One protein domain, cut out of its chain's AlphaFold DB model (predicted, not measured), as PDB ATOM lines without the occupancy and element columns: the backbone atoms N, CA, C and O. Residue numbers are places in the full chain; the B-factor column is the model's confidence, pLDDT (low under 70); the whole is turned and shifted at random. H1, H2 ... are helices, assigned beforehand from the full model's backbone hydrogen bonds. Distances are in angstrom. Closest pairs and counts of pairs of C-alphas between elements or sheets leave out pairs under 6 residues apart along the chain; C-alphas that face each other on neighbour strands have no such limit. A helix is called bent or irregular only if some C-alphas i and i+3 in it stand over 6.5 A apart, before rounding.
ATOM      1  N   TRP A   2      -9.026  43.414  41.868       51.09
ATOM      2  CA  TRP A   2     -10.241  44.129  41.418       51.09
ATOM      3  C   TRP A   2     -10.116  44.841  40.055       51.09
ATOM      4  O   TRP A   2     -10.955  44.631  39.190       51.09
ATOM      5  N   ARG A   3      -9.010  45.556  39.792       56.66
ATOM      6  CA  ARG A   3      -8.806  46.266  38.509       56.66
ATOM      7  C   ARG A   3      -8.830  45.354  37.271       56.66
ATOM      8  O   ARG A   3      -9.286  45.785  36.224       56.66
ATOM      9  N   GLY A   4      -8.339  44.113  37.372       61.53
ATOM     10  CA  GLY A   4      -8.303  43.170  36.242       61.53
ATOM     11  C   GLY A   4      -9.677  42.592  35.885       61.53
ATOM     12  O   GLY A   4      -9.947  42.317  34.715       61.53
ATOM     13  N   LEU A   5     -10.562  42.472  36.881       64.44
ATOM     14  CA  LEU A   5     -11.946  42.058  36.674       64.44
ATOM     15  C   LEU A   5     -12.718  43.154  35.921       64.44
ATOM     16  O   LEU A   5     -13.383  42.855  34.934       64.44
ATOM     17  N   ASP A   6     -12.530  44.419  36.315       72.25
ATOM     18  CA  ASP A   6     -13.193  45.575  35.694       72.25
ATOM     19  C   ASP A   6     -12.820  45.719  34.207       72.25
ATOM     20  O   ASP A   6     -13.689  45.944  33.366       72.25
ATOM     21  N   TYR A   7     -11.543  45.512  33.856       78.00
ATOM     22  CA  TYR A   7     -11.088  45.524  32.458       78.00
ATOM     23  C   TYR A   7     -11.651  44.361  31.637       78.00
ATOM     24  O   TYR A   7     -12.016  44.547  30.475       78.00
ATOM     25  N   THR A   8     -11.728  43.163  32.221       83.31
ATOM     26  CA  THR A   8     -12.308  41.990  31.545       83.31
ATOM     27  C   THR A   8     -13.781  42.229  31.233       83.31
ATOM     28  O   THR A   8     -14.225  42.009  30.107       83.31
ATOM     29  N   VAL A   9     -14.525  42.736  32.217       81.25
ATOM     30  CA  VAL A   9     -15.946  43.068  32.092       81.25
ATOM     31  C   VAL A   9     -16.155  44.166  31.045       81.25
ATOM     32  O   VAL A   9     -16.952  43.987  30.126       81.25
ATOM     33  N   GLN A  10     -15.384  45.255  31.112       84.12
ATOM     34  CA  GLN A  10     -15.421  46.336  30.123       84.12
ATOM     35  C   GLN A  10     -15.153  45.821  28.703       84.12
ATOM     36  O   GLN A  10     -15.905  46.127  27.779       84.12
ATOM     37  N   THR A  11     -14.110  45.006  28.531       87.50
ATOM     38  CA  THR A  11     -13.715  44.456  27.227       87.50
ATOM     39  C   THR A  11     -14.795  43.542  26.659       87.50
ATOM     40  O   THR A  11     -15.103  43.619  25.469       87.50
ATOM     41  N   LEU A  12     -15.393  42.690  27.497       87.44
ATOM     42  CA  LEU A  12     -16.495  41.821  27.098       87.44
ATOM     43  C   LEU A  12     -17.684  42.648  26.594       87.44
ATOM     44  O   LEU A  12     -18.212  42.358  25.521       87.44
ATOM     45  N   PHE A  13     -18.064  43.703  27.318       84.69
ATOM     46  CA  PHE A  13     -19.161  44.577  26.905       84.69
ATOM     47  C   PHE A  13     -18.890  45.337  25.638       84.69
ATOM     48  O   PHE A  13     -19.752  45.385  24.767       84.69
ATOM     49  N   HIS A  14     -17.706  45.926  25.547       89.75
ATOM     50  CA  HIS A  14     -17.306  46.655  24.366       89.75
ATOM     51  C   HIS A  14     -17.410  45.748  23.133       89.75
ATOM     52  O   HIS A  14     -18.104  46.085  22.176       89.75
ATOM     53  N   ARG A  15     -16.829  44.540  23.195       92.31
ATOM     54  CA  ARG A  15     -16.901  43.554  22.105       92.31
ATOM     55  C   ARG A  15     -18.337  43.161  21.770       92.31
ATOM     56  O   ARG A  15     -18.685  43.093  20.596       92.31
ATOM     57  N   LEU A  16     -19.170  42.935  22.783       92.31
ATOM     58  CA  LEU A  16     -20.576  42.580  22.606       92.31
ATOM     59  C   LEU A  16     -21.374  43.705  21.931       92.31
ATOM     60  O   LEU A  16     -22.087  43.463  20.962       92.31
ATOM     61  N   LEU A  17     -21.248  44.941  22.417       92.12
ATOM     62  CA  LEU A  17     -21.960  46.096  21.871       92.12
ATOM     63  C   LEU A  17     -21.517  46.387  20.438       92.12
ATOM     64  O   LEU A  17     -22.368  46.581  19.574       92.12
ATOM     65  N   VAL A  18     -20.209  46.351  20.170       93.88
ATOM     66  CA  VAL A  18     -19.663  46.522  18.816       93.88
ATOM     67  C   VAL A  18     -20.139  45.411  17.880       93.88
ATOM     68  O   VAL A  18     -20.504  45.704  16.747       93.88
ATOM     69  N   PHE A  19     -20.218  44.163  18.348       94.62
ATOM     70  CA  PHE A  19     -20.759  43.050  17.564       94.62
ATOM     71  C   PHE A  19     -22.247  43.227  17.227       94.62
ATOM     72  O   PHE A  19     -22.679  42.942  16.112       94.62
ATOM     73  N   LEU A  20     -23.046  43.722  18.175       95.19
ATOM     74  CA  LEU A  20     -24.481  43.926  17.983       95.19
ATOM     75  C   LEU A  20     -24.807  45.164  17.136       95.19
ATOM     76  O   LEU A  20     -25.867  45.208  16.512       95.19
ATOM     77  N   LEU A  21     -23.934  46.174  17.114       95.44
ATOM     78  CA  LEU A  21     -24.190  47.450  16.440       95.44
ATOM     79  C   LEU A  21     -24.577  47.299  14.958       95.44
ATOM     80  O   LEU A  21     -25.610  47.857  14.591       95.44
ATOM     81  N   PRO A  22     -23.857  46.530  14.115       95.56
ATOM     82  CA  PRO A  22     -24.248  46.304  12.721       95.56
ATOM     83  C   PRO A  22     -25.626  45.649  12.572       95.56
ATOM     84  O   PRO A  22     -26.391  46.011  11.679       95.56
ATOM     85  N   ILE A  23     -25.968  44.717  13.467       94.75
ATOM     86  CA  ILE A  23     -27.261  44.020  13.454       94.75
ATOM     87  C   ILE A  23     -28.383  45.018  13.739       94.75
ATOM     88  O   ILE A  23     -29.340  45.117  12.975       94.75
ATOM     89  N   TYR A  24     -28.239  45.805  14.808       95.31
ATOM     90  CA  TYR A  24     -29.211  46.840  15.153       95.31
ATOM     91  C   TYR A  24     -29.273  47.950  14.106       95.31
ATOM     92  O   TYR A  24     -30.362  48.457  13.848       95.31
ATOM     93  N   TYR A  25     -28.147  48.313  13.491       95.75
ATOM     94  CA  TYR A  25     -28.102  49.274  12.395       95.75
ATOM     95  C   TYR A  25     -28.958  48.799  11.215       95.75
ATOM     96  O   TYR A  25     -29.848  49.531  10.790       95.75
ATOM     97  N   GLY A  26     -28.777  47.554  10.759       93.94
ATOM     98  CA  GLY A  26     -29.576  46.982   9.668       93.94
ATOM     99  C   GLY A  26     -31.072  46.859   9.987       93.94
ATOM    100  O   GLY A  26     -31.908  46.928   9.088       93.94
ATOM    101  N   SER A  27     -31.430  46.709  11.263       94.19
ATOM    102  CA  SER A  27     -32.826  46.656  11.721       94.19
ATOM    103  C   SER A  27     -33.453  48.029  11.998       94.19
ATOM    104  O   SER A  27     -34.650  48.114  12.270       94.19
ATOM    105  N   THR A  28     -32.669  49.110  11.972       95.75
ATOM    106  CA  THR A  28     -33.129  50.461  12.325       95.75
ATOM    107  C   THR A  28     -33.601  51.218  11.092       95.75
ATOM    108  O   THR A  28     -32.899  51.330  10.092       95.75
ATOM    109  N   THR A  29     -34.776  51.839  11.188       94.75
ATOM    110  CA  THR A  29     -35.256  52.768  10.161       94.75
ATOM    111  C   THR A  29     -34.838  54.182  10.560       94.75
ATOM    112  O   THR A  29     -35.469  54.787  11.426       94.75
ATOM    113  N   LEU A  30     -33.785  54.718   9.932       91.75
ATOM    114  CA  LEU A  30     -33.178  56.013  10.286       91.75
ATOM    115  C   LEU A  30     -34.167  57.194  10.427       91.75
ATOM    116  O   LEU A  30     -34.073  57.905  11.425       91.75
ATOM    117  N   PRO A  31     -35.147  57.414   9.523       90.38
ATOM    118  CA  PRO A  31     -36.108  58.516   9.657       90.38
ATOM    119  C   PRO A  31     -37.251  58.220  10.650       90.38
ATOM    120  O   PRO A  31     -38.359  58.743  10.506       90.38
ATOM    121  N   SER A  32     -37.041  57.330  11.620       92.94
ATOM    122  CA  SER A  32     -38.059  56.911  12.581       92.94
ATOM    123  C   SER A  32     -37.574  57.023  14.020       92.94
ATOM    124  O   SER A  32     -36.383  57.137  14.294       92.94
ATOM    125  N   ALA A  33     -38.510  56.933  14.962       91.94
ATOM    126  CA  ALA A  33     -38.200  57.037  16.380       91.94
ATOM    127  C   ALA A  33     -37.337  55.871  16.904       91.94
ATOM    128  O   ALA A  33     -36.697  56.012  17.946       91.94
ATOM    129  N   ASN A  34     -37.264  54.743  16.179       93.88
ATOM    130  CA  ASN A  34     -36.453  53.606  16.608       93.88
ATOM    131  C   ASN A  34     -34.935  53.863  16.527       93.88
ATOM    132  O   ASN A  34     -34.164  53.163  17.192       93.88
ATOM    133  N   VAL A  35     -34.514  54.934  15.838       95.69
ATOM    134  CA  VAL A  35     -33.120  55.398  15.792       95.69
ATOM    135  C   VAL A  35     -32.566  55.733  17.177       95.69
ATOM    136  O   VAL A  35     -31.390  55.498  17.439       95.69
ATOM    137  N   GLY A  36     -33.410  56.193  18.111       94.38
ATOM    138  CA  GLY A  36     -32.980  56.493  19.477       94.38
ATOM    139  C   GLY A  36     -32.390  55.268  20.183       94.38
ATOM    140  O   GLY A  36     -31.385  55.369  20.884       94.38
ATOM    141  N   SER A  37     -32.951  54.084  19.929       92.38
ATOM    142  CA  SER A  37     -32.453  52.833  20.504       92.38
ATOM    143  C   SER A  37     -31.090  52.409  19.934       92.38
ATOM    144  O   SER A  37     -30.286  51.815  20.658       92.38
ATOM    145  N   LEU A  38     -30.816  52.724  18.662       95.62
ATOM    146  CA  LEU A  38     -29.525  52.503  18.013       95.62
ATOM    147  C   LEU A  38     -28.483  53.482  18.553       95.62
ATOM    148  O   LEU A  38     -27.395  53.066  18.941       95.62
ATOM    149  N   LEU A  39     -28.831  54.769  18.642       95.94
ATOM    150  CA  LEU A  39     -27.946  55.806  19.175       95.94
ATOM    151  C   LEU A  39     -27.556  55.529  20.626       95.94
ATOM    152  O   LEU A  39     -26.397  55.700  20.991       95.94
ATOM    153  N   PHE A  40     -28.486  55.030  21.442       93.81
ATOM    154  CA  PHE A  40     -28.176  54.632  22.813       93.81
ATOM    155  C   PHE A  40     -27.171  53.464  22.869       93.81
ATOM    156  O   PHE A  40     -26.234  53.499  23.666       93.81
ATOM    157  N   ARG A  41     -27.296  52.465  21.978       94.31
ATOM    158  CA  ARG A  41     -26.305  51.372  21.839       94.31
ATOM    159  C   ARG A  41     -24.944  51.898  21.402       94.31
ATOM    160  O   ARG A  41     -23.931  51.481  21.953       94.31
ATOM    161  N   LEU A  42     -24.928  52.825  20.446       95.69
ATOM    162  CA  LEU A  42     -23.707  53.455  19.954       95.69
ATOM    163  C   LEU A  42     -23.012  54.257  21.059       95.69
ATOM    164  O   LEU A  42     -21.812  54.104  21.261       95.69
ATOM    165  N   ALA A  43     -23.766  55.043  21.827       94.06
ATOM    166  CA  ALA A  43     -23.245  55.787  22.968       94.06
ATOM    167  C   ALA A  43     -22.664  54.851  24.042       94.06
ATOM    168  O   ALA A  43     -21.573  55.107  24.547       94.06
ATOM    169  N   ALA A  44     -23.343  53.740  24.352       92.31
ATOM    170  CA  ALA A  44     -22.825  52.727  25.273       92.31
ATOM    171  C   ALA A  44     -21.538  52.064  24.745       92.31
ATOM    172  O   ALA A  44     -20.596  51.836  25.507       92.31
ATOM    173  N   ALA A  45     -21.462  51.790  23.439       92.62
ATOM    174  CA  ALA A  45     -20.258  51.251  22.813       92.62
ATOM    175  C   ALA A  45     -19.093  52.248  22.919       92.62
ATOM    176  O   ALA A  45     -18.028  51.876  23.394       92.62
ATOM    177  N   ILE A  46     -19.313  53.524  22.585       93.38
ATOM    178  CA  ILE A  46     -18.306  54.594  22.707       93.38
ATOM    179  C   ILE A  46     -17.841  54.748  24.159       93.38
ATOM    180  O   ILE A  46     -16.640  54.817  24.416       93.38
ATOM    181  N   LEU A  47     -18.780  54.758  25.110       91.12
ATOM    182  CA  LEU A  47     -18.465  54.856  26.531       91.12
ATOM    183  C   LEU A  47     -17.567  53.704  26.993       91.12
ATOM    184  O   LEU A  47     -16.637  53.935  27.754       91.12
ATOM    185  N   THR A  48     -17.827  52.478  26.534       89.25
ATOM    186  CA  THR A  48     -17.012  51.304  26.892       89.25
ATOM    187  C   THR A  48     -15.673  51.244  26.148       89.25
ATOM    188  O   THR A  48     -14.749  50.609  26.651       89.25
ATOM    189  N   THR A  49     -15.532  51.931  25.007       89.75
ATOM    190  CA  THR A  49     -14.260  52.083  24.275       89.75
ATOM    191  C   THR A  49     -13.288  53.037  24.973       89.75
ATOM    192  O   THR A  49     -12.081  52.812  24.957       89.75
ATOM    193  N   ILE A  50     -13.789  54.138  25.543       90.00
ATOM    194  CA  ILE A  50     -12.944  55.223  26.061       90.00
ATOM    195  C   ILE A  50     -12.683  55.014  27.557       90.00
ATOM    196  O   ILE A  50     -13.457  55.448  28.413       90.00
ATOM    197  N   ASP A  51     -11.550  54.380  27.867       85.19
ATOM    198  CA  ASP A  51     -11.120  54.016  29.227       85.19
ATOM    199  C   ASP A  51     -11.254  55.140  30.275       85.19
ATOM    200  O   ASP A  51     -11.822  54.887  31.346       85.19
ATOM    201  N   PRO A  52     -10.781  56.382  30.023       88.06
ATOM    202  CA  PRO A  52     -10.916  57.463  30.996       88.06
ATOM    203  C   PRO A  52     -12.375  57.791  31.326       88.06
ATOM    204  O   PRO A  52     -12.699  58.043  32.485       88.06
ATOM    205  N   TRP A  53     -13.265  57.756  30.328       87.00
ATOM    206  CA  TRP A  53     -14.682  58.079  30.502       87.00
ATOM    207  C   TRP A  53     -15.410  56.976  31.258       87.00
ATOM    208  O   TRP A  53     -16.103  57.261  32.235       87.00
ATOM    209  N   TYR A  54     -15.200  55.720  30.858       85.94
ATOM    210  CA  TYR A  54     -15.775  54.560  31.536       85.94
ATOM    211  C   TYR A  54     -15.449  54.587  33.035       85.94
ATOM    212  O   TYR A  54     -16.340  54.518  33.885       85.94
ATOM    213  N   ARG A  55     -14.172  54.800  33.374       84.38
ATOM    214  CA  ARG A  55     -13.695  54.859  34.764       84.38
ATOM    215  C   ARG A  55     -14.231  56.055  35.530       84.38
ATOM    216  O   ARG A  55     -14.688  55.881  36.661       84.38
ATOM    217  N   ALA A  56     -14.186  57.248  34.939       86.31
ATOM    218  CA  ALA A  56     -14.695  58.455  35.584       86.31
ATOM    219  C   ALA A  56     -16.162  58.267  36.001       86.31
ATOM    220  O   ALA A  56     -16.518  58.526  37.149       86.31
ATOM    221  N   ILE A  57     -16.988  57.696  35.121       85.31
ATOM    222  CA  ILE A  57     -18.398  57.438  35.422       85.31
ATOM    223  C   ILE A  57     -18.560  56.353  36.495       85.31
ATOM    224  O   ILE A  57     -19.361  56.522  37.413       85.31
ATOM    225  N   LEU A  58     -17.798  55.261  36.438       81.69
ATOM    226  CA  LEU A  58     -17.922  54.154  37.398       81.69
ATOM    227  C   LEU A  58     -17.500  54.517  38.819       81.69
ATOM    228  O   LEU A  58     -18.092  54.019  39.779       81.69
ATOM    229  N   THR A  59     -16.492  55.380  38.958       80.94
ATOM    230  CA  THR A  59     -16.041  55.849  40.276       80.94
ATOM    231  C   THR A  59     -17.118  56.672  40.986       80.94
ATOM    232  O   THR A  59     -17.293  56.507  42.193       80.94
ATOM    233  N   GLY A  60     -17.889  57.479  40.247       78.88
ATOM    234  CA  GLY A  60     -19.017  58.247  40.787       78.88
ATOM    235  C   GLY A  60     -20.334  57.465  40.870       78.88
ATOM    236  O   GLY A  60     -21.124  57.670  41.790       78.88
ATOM    237  N   TYR A  61     -20.575  56.533  39.942       80.69
ATOM    238  CA  TYR A  61     -21.875  55.889  39.750       80.69
ATOM    239  C   TYR A  61     -21.758  54.375  39.550       80.69
ATOM    240  O   TYR A  61     -21.998  53.845  38.466       80.69
ATOM    241  N   ARG A  62     -21.514  53.636  40.639       75.19
ATOM    242  CA  ARG A  62     -21.461  52.155  40.635       75.19
ATOM    243  C   ARG A  62     -22.673  51.462  39.993       75.19
ATOM    244  O   ARG A  62     -22.557  50.336  39.528       75.19
ATOM    245  N   ARG A  63     -23.845  52.111  39.957       82.06
ATOM    246  CA  ARG A  63     -25.054  51.564  39.311       82.06
ATOM    247  C   ARG A  63     -24.958  51.534  37.782       82.06
ATOM    248  O   ARG A  63     -25.634  50.717  37.169       82.06
ATOM    249  N   VAL A  64     -24.131  52.388  37.173       83.50
ATOM    250  CA  VAL A  64     -23.964  52.451  35.713       83.50
ATOM    251  C   VAL A  64     -23.400  51.143  35.173       83.50
ATOM    252  O   VAL A  64     -23.867  50.677  34.143       83.50
ATOM    253  N   GLU A  65     -22.486  50.496  35.899       82.69
ATOM    254  CA  GLU A  65     -21.958  49.181  35.520       82.69
ATOM    255  C   GLU A  65     -23.073  48.138  35.386       82.69
ATOM    256  O   GLU A  65     -23.184  47.447  34.377       82.69
ATOM    257  N   THR A  66     -23.949  48.060  36.393       82.38
ATOM    258  CA  THR A  66     -25.074  47.118  36.405       82.38
ATOM    259  C   THR A  66     -26.088  47.440  35.309       82.38
ATOM    260  O   THR A  66     -26.642  46.527  34.700       82.38
ATOM    261  N   LEU A  67     -26.318  48.727  35.028       86.75
ATOM    262  CA  LEU A  67     -27.196  49.160  33.940       86.75
ATOM    263  C   LEU A  67     -26.616  48.807  32.568       86.75
ATOM    264  O   LEU A  67     -27.344  48.277  31.735       86.75
ATOM    265  N   LEU A  68     -25.319  49.038  32.346       86.19
ATOM    266  CA  LEU A  68     -24.627  48.635  31.121       86.19
ATOM    267  C   LEU A  68     -24.645  47.111  30.952       86.19
ATOM    268  O   LEU A  68     -24.902  46.638  29.847       86.19
ATOM    269  N   PHE A  69     -24.481  46.349  32.044       86.06
ATOM    270  CA  PHE A  69     -24.630  44.891  32.028       86.06
ATOM    271  C   PHE A  69     -26.025  44.470  31.589       86.06
ATOM    272  O   PHE A  69     -26.176  43.721  30.623       86.06
ATOM    273  N   GLY A  70     -27.054  44.960  32.284       88.88
ATOM    274  CA  GLY A  70     -28.441  44.622  31.971       88.88
ATOM    275  C   GLY A  70     -28.820  45.016  30.554       88.88
ATOM    276  O   GLY A  70     -29.500  44.263  29.864       88.88
ATOM    277  N   PHE A  71     -28.322  46.160  30.094       90.62
ATOM    278  CA  PHE A  71     -28.542  46.634  28.743       90.62
ATOM    279  C   PHE A  71     -27.860  45.765  27.681       90.62
ATOM    280  O   PHE A  71     -28.500  45.413  26.692       90.62
ATOM    281  N   GLY A  72     -26.593  45.391  27.882       91.31
ATOM    282  CA  GLY A  72     -25.881  44.482  26.984       91.31
ATOM    283  C   GLY A  72     -26.583  43.129  26.886       91.31
ATOM    284  O   GLY A  72     -26.795  42.624  25.787       91.31
ATOM    285  N   LEU A  73     -27.028  42.583  28.021       92.06
ATOM    286  CA  LEU A  73     -27.775  41.327  28.063       92.06
ATOM    287  C   LEU A  73     -29.123  41.428  27.340       92.06
ATOM    288  O   LEU A  73     -29.437  40.573  26.515       92.06
ATOM    289  N   LEU A  74     -29.878  42.500  27.582       93.19
ATOM    290  CA  LEU A  74     -31.138  42.776  26.894       93.19
ATOM    291  C   LEU A  74     -30.919  42.877  25.383       93.19
ATOM    292  O   LEU A  74     -31.643  42.253  24.607       93.19
ATOM    293  N   ALA A  75     -29.899  43.625  24.957       93.62
ATOM    294  CA  ALA A  75     -29.585  43.808  23.549       93.62
ATOM    295  C   ALA A  75     -29.205  42.484  22.865       93.62
ATOM    296  O   ALA A  75     -29.670  42.240  21.748       93.62
ATOM    297  N   SER A  76     -28.421  41.638  23.537       94.00
ATOM    298  CA  SER A  76     -28.034  40.309  23.054       94.00
ATOM    299  C   SER A  76     -29.207  39.354  22.974       94.00
ATOM    300  O   SER A  76     -29.410  38.733  21.938       94.00
ATOM    301  N   LEU A  77     -30.001  39.243  24.041       94.69
ATOM    302  CA  LEU A  77     -31.151  38.344  24.072       94.69
ATOM    303  C   LEU A  77     -32.191  38.743  23.021       94.69
ATOM    304  O   LEU A  77     -32.824  37.873  22.439       94.69
ATOM    305  N   ASN A  78     -32.343  40.041  22.735       93.62
ATOM    306  CA  ASN A  78     -33.351  40.508  21.785       93.62
ATOM    307  C   ASN A  78     -32.983  40.114  20.349       93.62
ATOM    308  O   ASN A  78     -33.865  39.906  19.530       93.62
ATOM    309  N   VAL A  79     -31.685  39.954  20.067       93.62
ATOM    310  CA  VAL A  79     -31.187  39.363  18.817       93.62
ATOM    311  C   VAL A  79     -31.199  37.833  18.882       93.62
ATOM    312  O   VAL A  79     -31.562  37.179  17.910       93.62
ATOM    313  N   GLY A  80     -30.810  37.258  20.020       93.25
ATOM    314  CA  GLY A  80     -30.650  35.816  20.199       93.25
ATOM    315  C   GLY A  80     -31.965  35.037  20.200       93.25
ATOM    316  O   GLY A  80     -32.018  33.951  19.638       93.25
ATOM    317  N   PHE A  81     -33.035  35.582  20.785       93.12
ATOM    318  CA  PHE A  81     -34.329  34.899  20.875       93.12
ATOM    319  C   PHE A  81     -34.958  34.584  19.517       93.12
ATOM    320  O   PHE A  81     -35.303  33.419  19.307       93.12
ATOM    321  N   PRO A  82     -35.046  35.535  18.571       90.50
ATOM    322  CA  PRO A  82     -35.482  35.222  17.217       90.50
ATOM    323  C   PRO A  82     -34.663  34.105  16.569       90.50
ATOM    324  O   PRO A  82     -35.239  33.193  15.988       90.50
ATOM    325  N   LEU A  83     -33.336  34.113  16.733       90.19
ATOM    326  CA  LEU A  83     -32.446  33.109  16.135       90.19
ATOM    327  C   LEU A  83     -32.679  31.682  16.658       90.19
ATOM    328  O   LEU A  83     -32.345  30.728  15.964       90.19
ATOM    329  N   VAL A  84     -33.265  31.529  17.849       90.69
ATOM    330  CA  VAL A  84     -33.660  30.224  18.413       90.69
ATOM    331  C   VAL A  84     -35.159  29.931  18.255       90.69
ATOM    332  O   VAL A  84     -35.678  29.016  18.889       90.69
ATOM    333  N   GLY A  85     -35.868  30.697  17.420       85.94
ATOM    334  CA  GLY A  85     -37.268  30.452  17.056       85.94
ATOM    335  C   GLY A  85     -38.314  31.138  17.937       85.94
ATOM    336  O   GLY A  85     -39.510  30.906  17.762       85.94
ATOM    337  N   VAL A  86     -37.917  32.006  18.872       88.25
ATOM    338  CA  VAL A  86     -38.879  32.819  19.631       88.25
ATOM    339  C   VAL A  86     -39.382  33.946  18.735       88.25
ATOM    340  O   VAL A  86     -38.593  34.724  18.209       88.25
ATOM    341  N   GLN A  87     -40.700  34.082  18.589       82.38
ATOM    342  CA  GLN A  87     -41.288  35.176  17.811       82.38
ATOM    343  C   GLN A  87     -40.773  36.540  18.295       82.38
ATOM    344  O   GLN A  87     -40.718  36.792  19.503       82.38
ATOM    345  N   THR A  88     -40.446  37.441  17.364       79.94
ATOM    346  CA  THR A  88     -39.882  38.773  17.667       79.94
ATOM    347  C   THR A  88     -40.788  39.566  18.611       79.94
ATOM    348  O   THR A  88     -40.334  40.317  19.473       79.94
ATOM    349  N   THR A  89     -42.088  39.313  18.493       76.56
ATOM    350  CA  THR A  89     -43.171  39.822  19.336       76.56
ATOM    351  C   THR A  89     -42.938  39.569  20.830       76.56
ATOM    352  O   THR A  89     -43.044  40.489  21.639       76.56
ATOM    353  N   TRP A  90     -42.574  38.339  21.196       86.06
ATOM    354  CA  TRP A  90     -42.342  37.903  22.573       86.06
ATOM    355  C   TRP A  90     -40.886  38.038  22.997       86.06
ATOM    356  O   TRP A  90     -40.616  38.174  24.191       86.06
ATOM    357  N   ALA A  91     -39.954  38.046  22.041       90.25
ATOM    358  CA  ALA A  91     -38.531  38.192  22.313       90.25
ATOM    359  C   ALA A  91     -38.267  39.416  23.198       90.25
ATOM    360  O   ALA A  91     -37.650  39.299  24.256       90.25
ATOM    361  N   LEU A  92     -38.818  40.570  22.831       90.62
ATOM    362  CA  LEU A  92     -38.571  41.822  23.534       90.62
ATOM    363  C   LEU A  92     -39.025  41.813  25.015       90.62
ATOM    364  O   LEU A  92     -38.183  42.068  25.879       90.62
ATOM    365  N   PRO A  93     -40.284  41.496  25.386       93.12
ATOM    366  CA  PRO A  93     -40.669  41.429  26.799       93.12
ATOM    367  C   PRO A  93     -39.930  40.322  27.569       93.12
ATOM    368  O   PRO A  93     -39.537  40.545  28.719       93.12
ATOM    369  N   LEU A  94     -39.669  39.165  26.945       93.81
ATOM    370  CA  LEU A  94     -38.901  38.080  27.567       93.81
ATOM    371  C   LEU A  94     -37.465  38.506  27.882       93.81
ATOM    372  O   LEU A  94     -36.931  38.121  28.923       93.81
ATOM    373  N   THR A  95     -36.849  39.339  27.036       94.06
ATOM    374  CA  THR A  95     -35.500  39.859  27.302       94.06
ATOM    375  C   THR A  95     -35.450  40.696  28.565       94.06
ATOM    376  O   THR A  95     -34.503  40.551  29.333       94.06
ATOM    377  N   GLY A  96     -36.464  41.529  28.823       92.50
ATOM    378  CA  GLY A  96     -36.543  42.335  30.042       92.50
ATOM    379  C   GLY A  96     -36.615  41.466  31.295       92.50
ATOM    380  O   GLY A  96     -35.871  41.693  32.250       92.50
ATOM    381  N   ILE A  97     -37.449  40.421  31.252       93.56
ATOM    382  CA  ILE A  97     -37.606  39.468  32.356       93.56
ATOM    383  C   ILE A  97     -36.295  38.721  32.602       93.56
ATOM    384  O   ILE A  97     -35.746  38.760  33.705       93.56
ATOM    385  N   LEU A  98     -35.764  38.066  31.568       94.44
ATOM    386  CA  LEU A  98     -34.589  37.211  31.703       94.44
ATOM    387  C   LEU A  98     -33.323  38.006  32.014       94.44
ATOM    388  O   LEU A  98     -32.505  37.536  32.802       94.44
ATOM    389  N   SER A  99     -33.190  39.235  31.507       92.62
ATOM    390  CA  SER A  99     -32.036  40.079  31.833       92.62
ATOM    391  C   SER A  99     -31.960  40.392  33.325       92.62
ATOM    392  O   SER A  99     -30.883  40.326  33.917       92.62
ATOM    393  N   LEU A 100     -33.099  40.683  33.962       90.75
ATOM    394  CA  LEU A 100     -33.141  40.961  35.398       90.75
ATOM    395  C   LEU A 100     -32.985  39.699  36.251       90.75
ATOM    396  O   LEU A 100     -32.308  39.750  37.278       90.75
ATOM    397  N   VAL A 101     -33.525  38.560  35.809       90.56
ATOM    398  CA  VAL A 101     -33.311  37.266  36.479       90.56
ATOM    399  C   VAL A 101     -31.832  36.872  36.453       90.56
ATOM    400  O   VAL A 101     -31.280  36.521  37.493       90.56
ATOM    401  N   VAL A 102     -31.152  36.998  35.314       90.31
ATOM    402  CA  VAL A 102     -29.711  36.703  35.200       90.31
ATOM    403  C   VAL A 102     -28.869  37.671  36.036       90.31
ATOM    404  O   VAL A 102     -27.860  37.270  36.609       90.31
ATOM    405  N   LEU A 103     -29.306  38.924  36.184       87.12
ATOM    406  CA  LEU A 103     -28.657  39.923  37.039       87.12
ATOM    407  C   LEU A 103     -28.835  39.686  38.547       87.12
ATOM    408  O   LEU A 103     -28.202  40.378  39.351       87.12
ATOM    409  N   THR A 104     -29.650  38.713  38.967       87.06
ATOM    410  CA  THR A 104     -29.928  38.431  40.387       87.06
ATOM    411  C   THR A 104     -28.671  38.325  41.268       87.06
ATOM    412  O   THR A 104     -28.670  38.949  42.332       87.06
ATOM    413  N   PRO A 105     -27.578  37.633  40.871       83.50
ATOM    414  CA  PRO A 105     -26.365  37.546  41.688       83.50
ATOM    415  C   PRO A 105     -25.728  38.917  41.962       83.50
ATOM    416  O   PRO A 105     -25.209  39.158  43.050       83.50
ATOM    417  N   MET A 106     -25.812  39.850  41.008       76.44
ATOM    418  CA  MET A 106     -25.296  41.214  41.172       76.44
ATOM    419  C   MET A 106     -26.175  42.059  42.102       76.44
ATOM    420  O   MET A 106     -25.666  42.901  42.842       76.44
ATOM    421  N   LEU A 107     -27.487  41.803  42.110       71.31
ATOM    422  CA  LEU A 107     -28.464  42.461  42.985       71.31
ATOM    423  C   LEU A 107     -28.464  41.904  44.422       71.31
ATOM    424  O   LEU A 107     -29.048  42.501  45.328       71.31
ATOM    425  N   LEU A 108     -27.811  40.760  44.644       71.94
ATOM    426  CA  LEU A 108     -27.753  40.033  45.914       71.94
ATOM    427  C   LEU A 108     -26.689  40.540  46.904       71.94
ATOM    428  O   LEU A 108     -26.484  39.910  47.938       71.94
ATOM    429  N   ARG A 109     -26.032  41.681  46.653       63.91
ATOM    430  CA  ARG A 109     -24.991  42.236  47.542       63.91
ATOM    431  C   ARG A 109     -25.570  42.673  48.905       63.91
ATOM    432  O   ARG A 109     -25.922  43.834  49.091       63.91
ATOM    433  N   GLY A 110     -25.679  41.745  49.861       61.56
ATOM    434  CA  GLY A 110     -26.073  42.015  51.248       61.56
ATOM    435  C   GLY A 110     -26.171  40.746  52.121       61.56
ATOM    436  O   GLY A 110     -26.657  39.722  51.645       61.56
ATOM    437  N   PRO A 111     -25.774  40.795  53.407       54.75
ATOM    438  CA  PRO A 111     -25.506  39.607  54.237       54.75
ATOM    439  C   PRO A 111     -26.736  38.810  54.724       54.75
ATOM    440  O   PRO A 111     -26.578  37.866  55.487       54.75
ATOM    441  N   LYS A 112     -27.970  39.157  54.323       59.84
ATOM    442  CA  LYS A 112     -29.211  38.527  54.841       59.84
ATOM    443  C   LYS A 112     -30.264  38.206  53.771       59.84
ATOM    444  O   LYS A 112     -31.457  38.159  54.063       59.84
ATOM    445  N   ARG A 113     -29.869  38.041  52.506       68.81
ATOM    446  CA  ARG A 113     -30.824  37.905  51.393       68.81
ATOM    447  C   ARG A 113     -30.900  36.452  50.921       68.81
ATOM    448  O   ARG A 113     -29.936  35.927  50.381       68.81
ATOM    449  N   SER A 114     -32.049  35.803  51.121       82.38
ATOM    450  CA  SER A 114     -32.275  34.441  50.623       82.38
ATOM    451  C   SER A 114     -32.382  34.438  49.092       82.38
ATOM    452  O   SER A 114     -33.074  35.282  48.514       82.38
ATOM    453  N   TRP A 115     -31.722  33.485  48.433       85.00
ATOM    454  CA  TRP A 115     -31.753  33.316  46.974       85.00
ATOM    455  C   TRP A 115     -33.175  33.272  46.384       85.00
ATOM    456  O   TRP A 115     -33.431  34.027  45.441       85.00
ATOM    457  N   PRO A 116     -34.136  32.514  46.956       87.50
ATOM    458  CA  PRO A 116     -35.504  32.478  46.435       87.50
ATOM    459  C   PRO A 116     -36.190  33.847  46.465       87.50
ATOM    460  O   PRO A 116     -36.814  34.258  45.491       87.50
ATOM    461  N   SER A 117     -36.018  34.613  47.551       86.25
ATOM    462  CA  SER A 117     -36.612  35.954  47.647       86.25
ATOM    463  C   SER A 117     -35.988  36.938  46.655       86.25
ATOM    464  O   SER A 117     -36.632  37.892  46.219       86.25
ATOM    465  N   ALA A 118     -34.713  36.756  46.307       87.25
ATOM    466  CA  ALA A 118     -34.042  37.584  45.317       87.25
ATOM    467  C   ALA A 118     -34.491  37.265  43.897       87.25
ATOM    468  O   ALA A 118     -34.818  38.207  43.182       87.25
ATOM    469  N   LEU A 119     -34.603  35.982  43.545       90.00
ATOM    470  CA  LEU A 119     -35.166  35.550  42.267       90.00
ATOM    471  C   LEU A 119     -36.611  36.022  42.103       90.00
ATOM    472  O   LEU A 119     -36.946  36.567  41.060       90.00
ATOM    473  N   LEU A 120     -37.442  35.915  43.146       90.75
ATOM    474  CA  LEU A 120     -38.824  36.400  43.100       90.75
ATOM    475  C   LEU A 120     -38.890  37.909  42.819       90.75
ATOM    476  O   LEU A 120     -39.631  38.349  41.944       90.75
ATOM    477  N   ARG A 121     -38.083  38.718  43.520       89.25
ATOM    478  CA  ARG A 121     -38.022  40.170  43.274       89.25
ATOM    479  C   ARG A 121     -37.458  40.502  41.896       89.25
ATOM    480  O   ARG A 121     -37.967  41.416  41.258       89.25
ATOM    481  N   ALA A 122     -36.416  39.801  41.456       90.88
ATOM    482  CA  ALA A 122     -35.834  39.987  40.132       90.88
ATOM    483  C   ALA A 122     -36.835  39.623  39.031       90.88
ATOM    484  O   ALA A 122     -36.950  40.360  38.063       90.88
ATOM    485  N   GLY A 123     -37.617  38.558  39.222       92.81
ATOM    486  CA  GLY A 123     -38.726  38.183  38.350       92.81
ATOM    487  C   GLY A 123     -39.823  39.245  38.324       92.81
ATOM    488  O   GLY A 123     -40.244  39.642  37.246       92.81
ATOM    489  N   LEU A 124     -40.231  39.779  39.482       93.75
ATOM    490  CA  LEU A 124     -41.250  40.834  39.557       93.75
ATOM    491  C   LEU A 124     -40.803  42.119  38.842       93.75
ATOM    492  O   LEU A 124     -41.531  42.649  38.006       93.75
ATOM    493  N   TRP A 125     -39.582  42.591  39.115       92.62
ATOM    494  CA  TRP A 125     -38.997  43.717  38.380       92.62
ATOM    495  C   TRP A 125     -38.778  43.385  36.902       92.62
ATOM    496  O   TRP A 125     -38.957  44.249  36.051       92.62
ATOM    497  N   GLY A 126     -38.453  42.128  36.599       93.81
ATOM    498  CA  GLY A 126     -38.396  41.549  35.262       93.81
ATOM    499  C   GLY A 126     -39.695  41.738  34.496       93.81
ATOM    500  O   GLY A 126     -39.672  42.229  33.371       93.81
ATOM    501  N   VAL A 127     -40.829  41.405  35.113       95.69
ATOM    502  CA  VAL A 127     -42.163  41.591  34.527       95.69
ATOM    503  C   VAL A 127     -42.434  43.070  34.275       95.69
ATOM    504  O   VAL A 127     -42.860  43.423  33.179       95.69
ATOM    505  N   VAL A 128     -42.118  43.950  35.231       96.06
ATOM    506  CA  VAL A 128     -42.250  45.405  35.037       96.06
ATOM    507  C   VAL A 128     -41.399  45.881  33.856       96.06
ATOM    508  O   VAL A 128     -41.895  46.605  32.996       96.06
ATOM    509  N   ALA A 129     -40.142  45.443  33.761       94.00
ATOM    510  CA  ALA A 129     -39.265  45.777  32.644       94.00
ATOM    511  C   ALA A 129     -39.802  45.233  31.312       94.00
ATOM    512  O   ALA A 129     -39.825  45.960  30.323       94.00
ATOM    513  N   GLY A 130     -40.290  43.992  31.285       95.00
ATOM    514  CA  GLY A 130     -40.912  43.388  30.108       95.00
ATOM    515  C   GLY A 130     -42.148  44.159  29.640       95.00
ATOM    516  O   GLY A 130     -42.288  44.423  28.448       95.00
ATOM    517  N   LEU A 131     -43.001  44.603  30.569       95.50
ATOM    518  CA  LEU A 131     -44.159  45.452  30.275       95.50
ATOM    519  C   LEU A 131     -43.740  46.823  29.730       95.50
ATOM    520  O   LEU A 131     -44.311  47.291  28.747       95.50
ATOM    521  N   LEU A 132     -42.722  47.454  30.319       95.00
ATOM    522  CA  LEU A 132     -42.183  48.721  29.817       95.00
ATOM    523  C   LEU A 132     -41.625  48.571  28.400       95.00
ATOM    524  O   LEU A 132     -41.936  49.383  27.530       95.00
ATOM    525  N   LEU A 133     -40.851  47.517  28.136       93.81
ATOM    526  CA  LEU A 133     -40.327  47.231  26.801       93.81
ATOM    527  C   LEU A 133     -41.447  46.939  25.804       93.81
ATOM    528  O   LEU A 133     -41.387  47.405  24.670       93.81
ATOM    529  N   TRP A 134     -42.493  46.229  26.226       93.25
ATOM    530  CA  TRP A 134     -43.680  46.019  25.408       93.25
ATOM    531  C   TRP A 134     -44.354  47.343  25.044       93.25
ATOM    532  O   TRP A 134     -44.686  47.553  23.881       93.25
ATOM    533  N   LEU A 135     -44.537  48.263  25.993       94.19
ATOM    534  CA  LEU A 135     -45.108  49.588  25.719       94.19
ATOM    535  C   LEU A 135     -44.212  50.417  24.788       94.19
ATOM    536  O   LEU A 135     -44.707  51.096  23.890       94.19
ATOM    537  N   LEU A 136     -42.894  50.314  24.957       93.00
ATOM    538  CA  LEU A 136     -41.896  51.035  24.169       93.00
ATOM    539  C   LEU A 136     -41.509  50.331  22.860       93.00
ATOM    540  O   LEU A 136     -40.661  50.841  22.130       93.00
ATOM    541  N   ARG A 137     -42.128  49.195  22.516       92.69
ATOM    542  CA  ARG A 137     -41.706  48.353  21.383       92.69
ATOM    543  C   ARG A 137     -41.658  49.093  20.048       92.69
ATOM    544  O   ARG A 137     -40.769  48.836  19.252       92.69
ATOM    545  N   ALA A 138     -42.547  50.059  19.816       91.25
ATOM    546  CA  ALA A 138     -42.546  50.867  18.591       91.25
ATOM    547  C   ALA A 138     -41.250  51.690  18.399       91.25
ATOM    548  O   ALA A 138     -40.902  52.040  17.272       91.25
ATOM    549  N   TYR A 139     -40.520  51.965  19.486       92.75
ATOM    550  CA  TYR A 139     -39.231  52.664  19.506       92.75
ATOM    551  C   TYR A 139     -38.029  51.711  19.467       92.75
ATOM    552  O   TYR A 139     -36.884  52.158  19.518       92.75
ATOM    553  N   ILE A 140     -38.261  50.400  19.404       93.50
ATOM    554  CA  ILE A 140     -37.209  49.386  19.402       93.50
ATOM    555  C   ILE A 140     -37.280  48.635  18.069       93.50
ATOM    556  O   ILE A 140     -38.332  48.079  17.740       93.50
TER     557      ILE A 140
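AT A GLANCE: This is residues 2 to 140 of the 260 residues of the protein "DUF2914 domain-containing protein" of candidate division NC10 bacterium (UniProt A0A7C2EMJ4). One long helix, H4, runs slantwise through the middle, with a helical hairpin of H1 and H2 on one side of it and two helices side by side, H5 and H7, on the other. Short H3 makes a corner between H2 and H4, four-residue H6 follows H5, and residues 109 to 114 stick out as a loop. The printed part has 139 residues with seven named helices, H1 to H7 in order, and no named strand; the class is all helix. It is compact, with a radius of gyration of the C-alphas of 15.7 A and spans of 47 by 37 by 24 A.

HOW THE PARTS SIT: The longest helix, H1, residues 2 to 27, has a kink of 30 degrees near residue 20 and is only just irregular, with C-alphas 19 and 22 being 6.8 A apart. It forms a hairpin with H2, residues 35 to 49: they touch, closest at the C-alphas of His 14 and Thr 48, 5.3 A, at a shallow tilt of 30 degrees, opposite ways. With residues 13 to 20 alone H1 touches the hub, H4, residues 62 to 83, at a steep tilt of 41 degrees, the same way; the closest C-alphas, of Leu 17 and Gly 72, are 6.6 A apart. H3, residues 51 to 60, touches H2 and H4 only at the corner and only just, with 3 pairs of C-alphas within 8 A in each case; the closest are Leu 47 and Tyr 54, 5.7 A, and Leu 58 and Val 64, 6.5 A. H4 forms a hairpin with H5, residues 88 to 102, which is only just irregular, with C-alphas 89 and 92 being 6.54 A apart. The closest C-alphas of H4 and H5, of Leu 74 and Thr 95, are 5.3 A apart, and the tilt is a steep 38 degrees, opposite ways. H5 touches H7, residues 115 to 135, at a shallow tilt of 30 degrees, opposite ways, with the C-alphas of Ile 97 and Gly 126 closest at 3.7 A. H6, residues 104 to 107, touches H7, closest at the C-alphas of Thr 104 and Ala 122, 6.1 A. H4 and H7 are apart. Every O i to N i+4 pair is within hydrogen-bond range in H2 and H7, against 20 of 22 in H1, 5 of 6 in H3, 15 of 18 in H4 and 9 of 11 in H5; H6 is too short for such a pair.

IN THESE COORDINATES: H1 is 37.4 A long from C-alpha 2 at (-10.241, 44.129, 41.418), H4 32.9 A, and H7 29.9 A to C-alpha 135 at (-45.108, 49.588, 25.719). H2 measures 20.9 A, H5 20.4 A, H3 14.6 A and H6 5.0 A.

THE WHOLE: The C-alphas farthest apart, of Pro 31 and Lys 112, are 49.9 A apart. The printed part has no cut, and no link is long. Mean pLDDT of the printed part is 87.7; residues 2 to 5 and 109 to 113 are under 70.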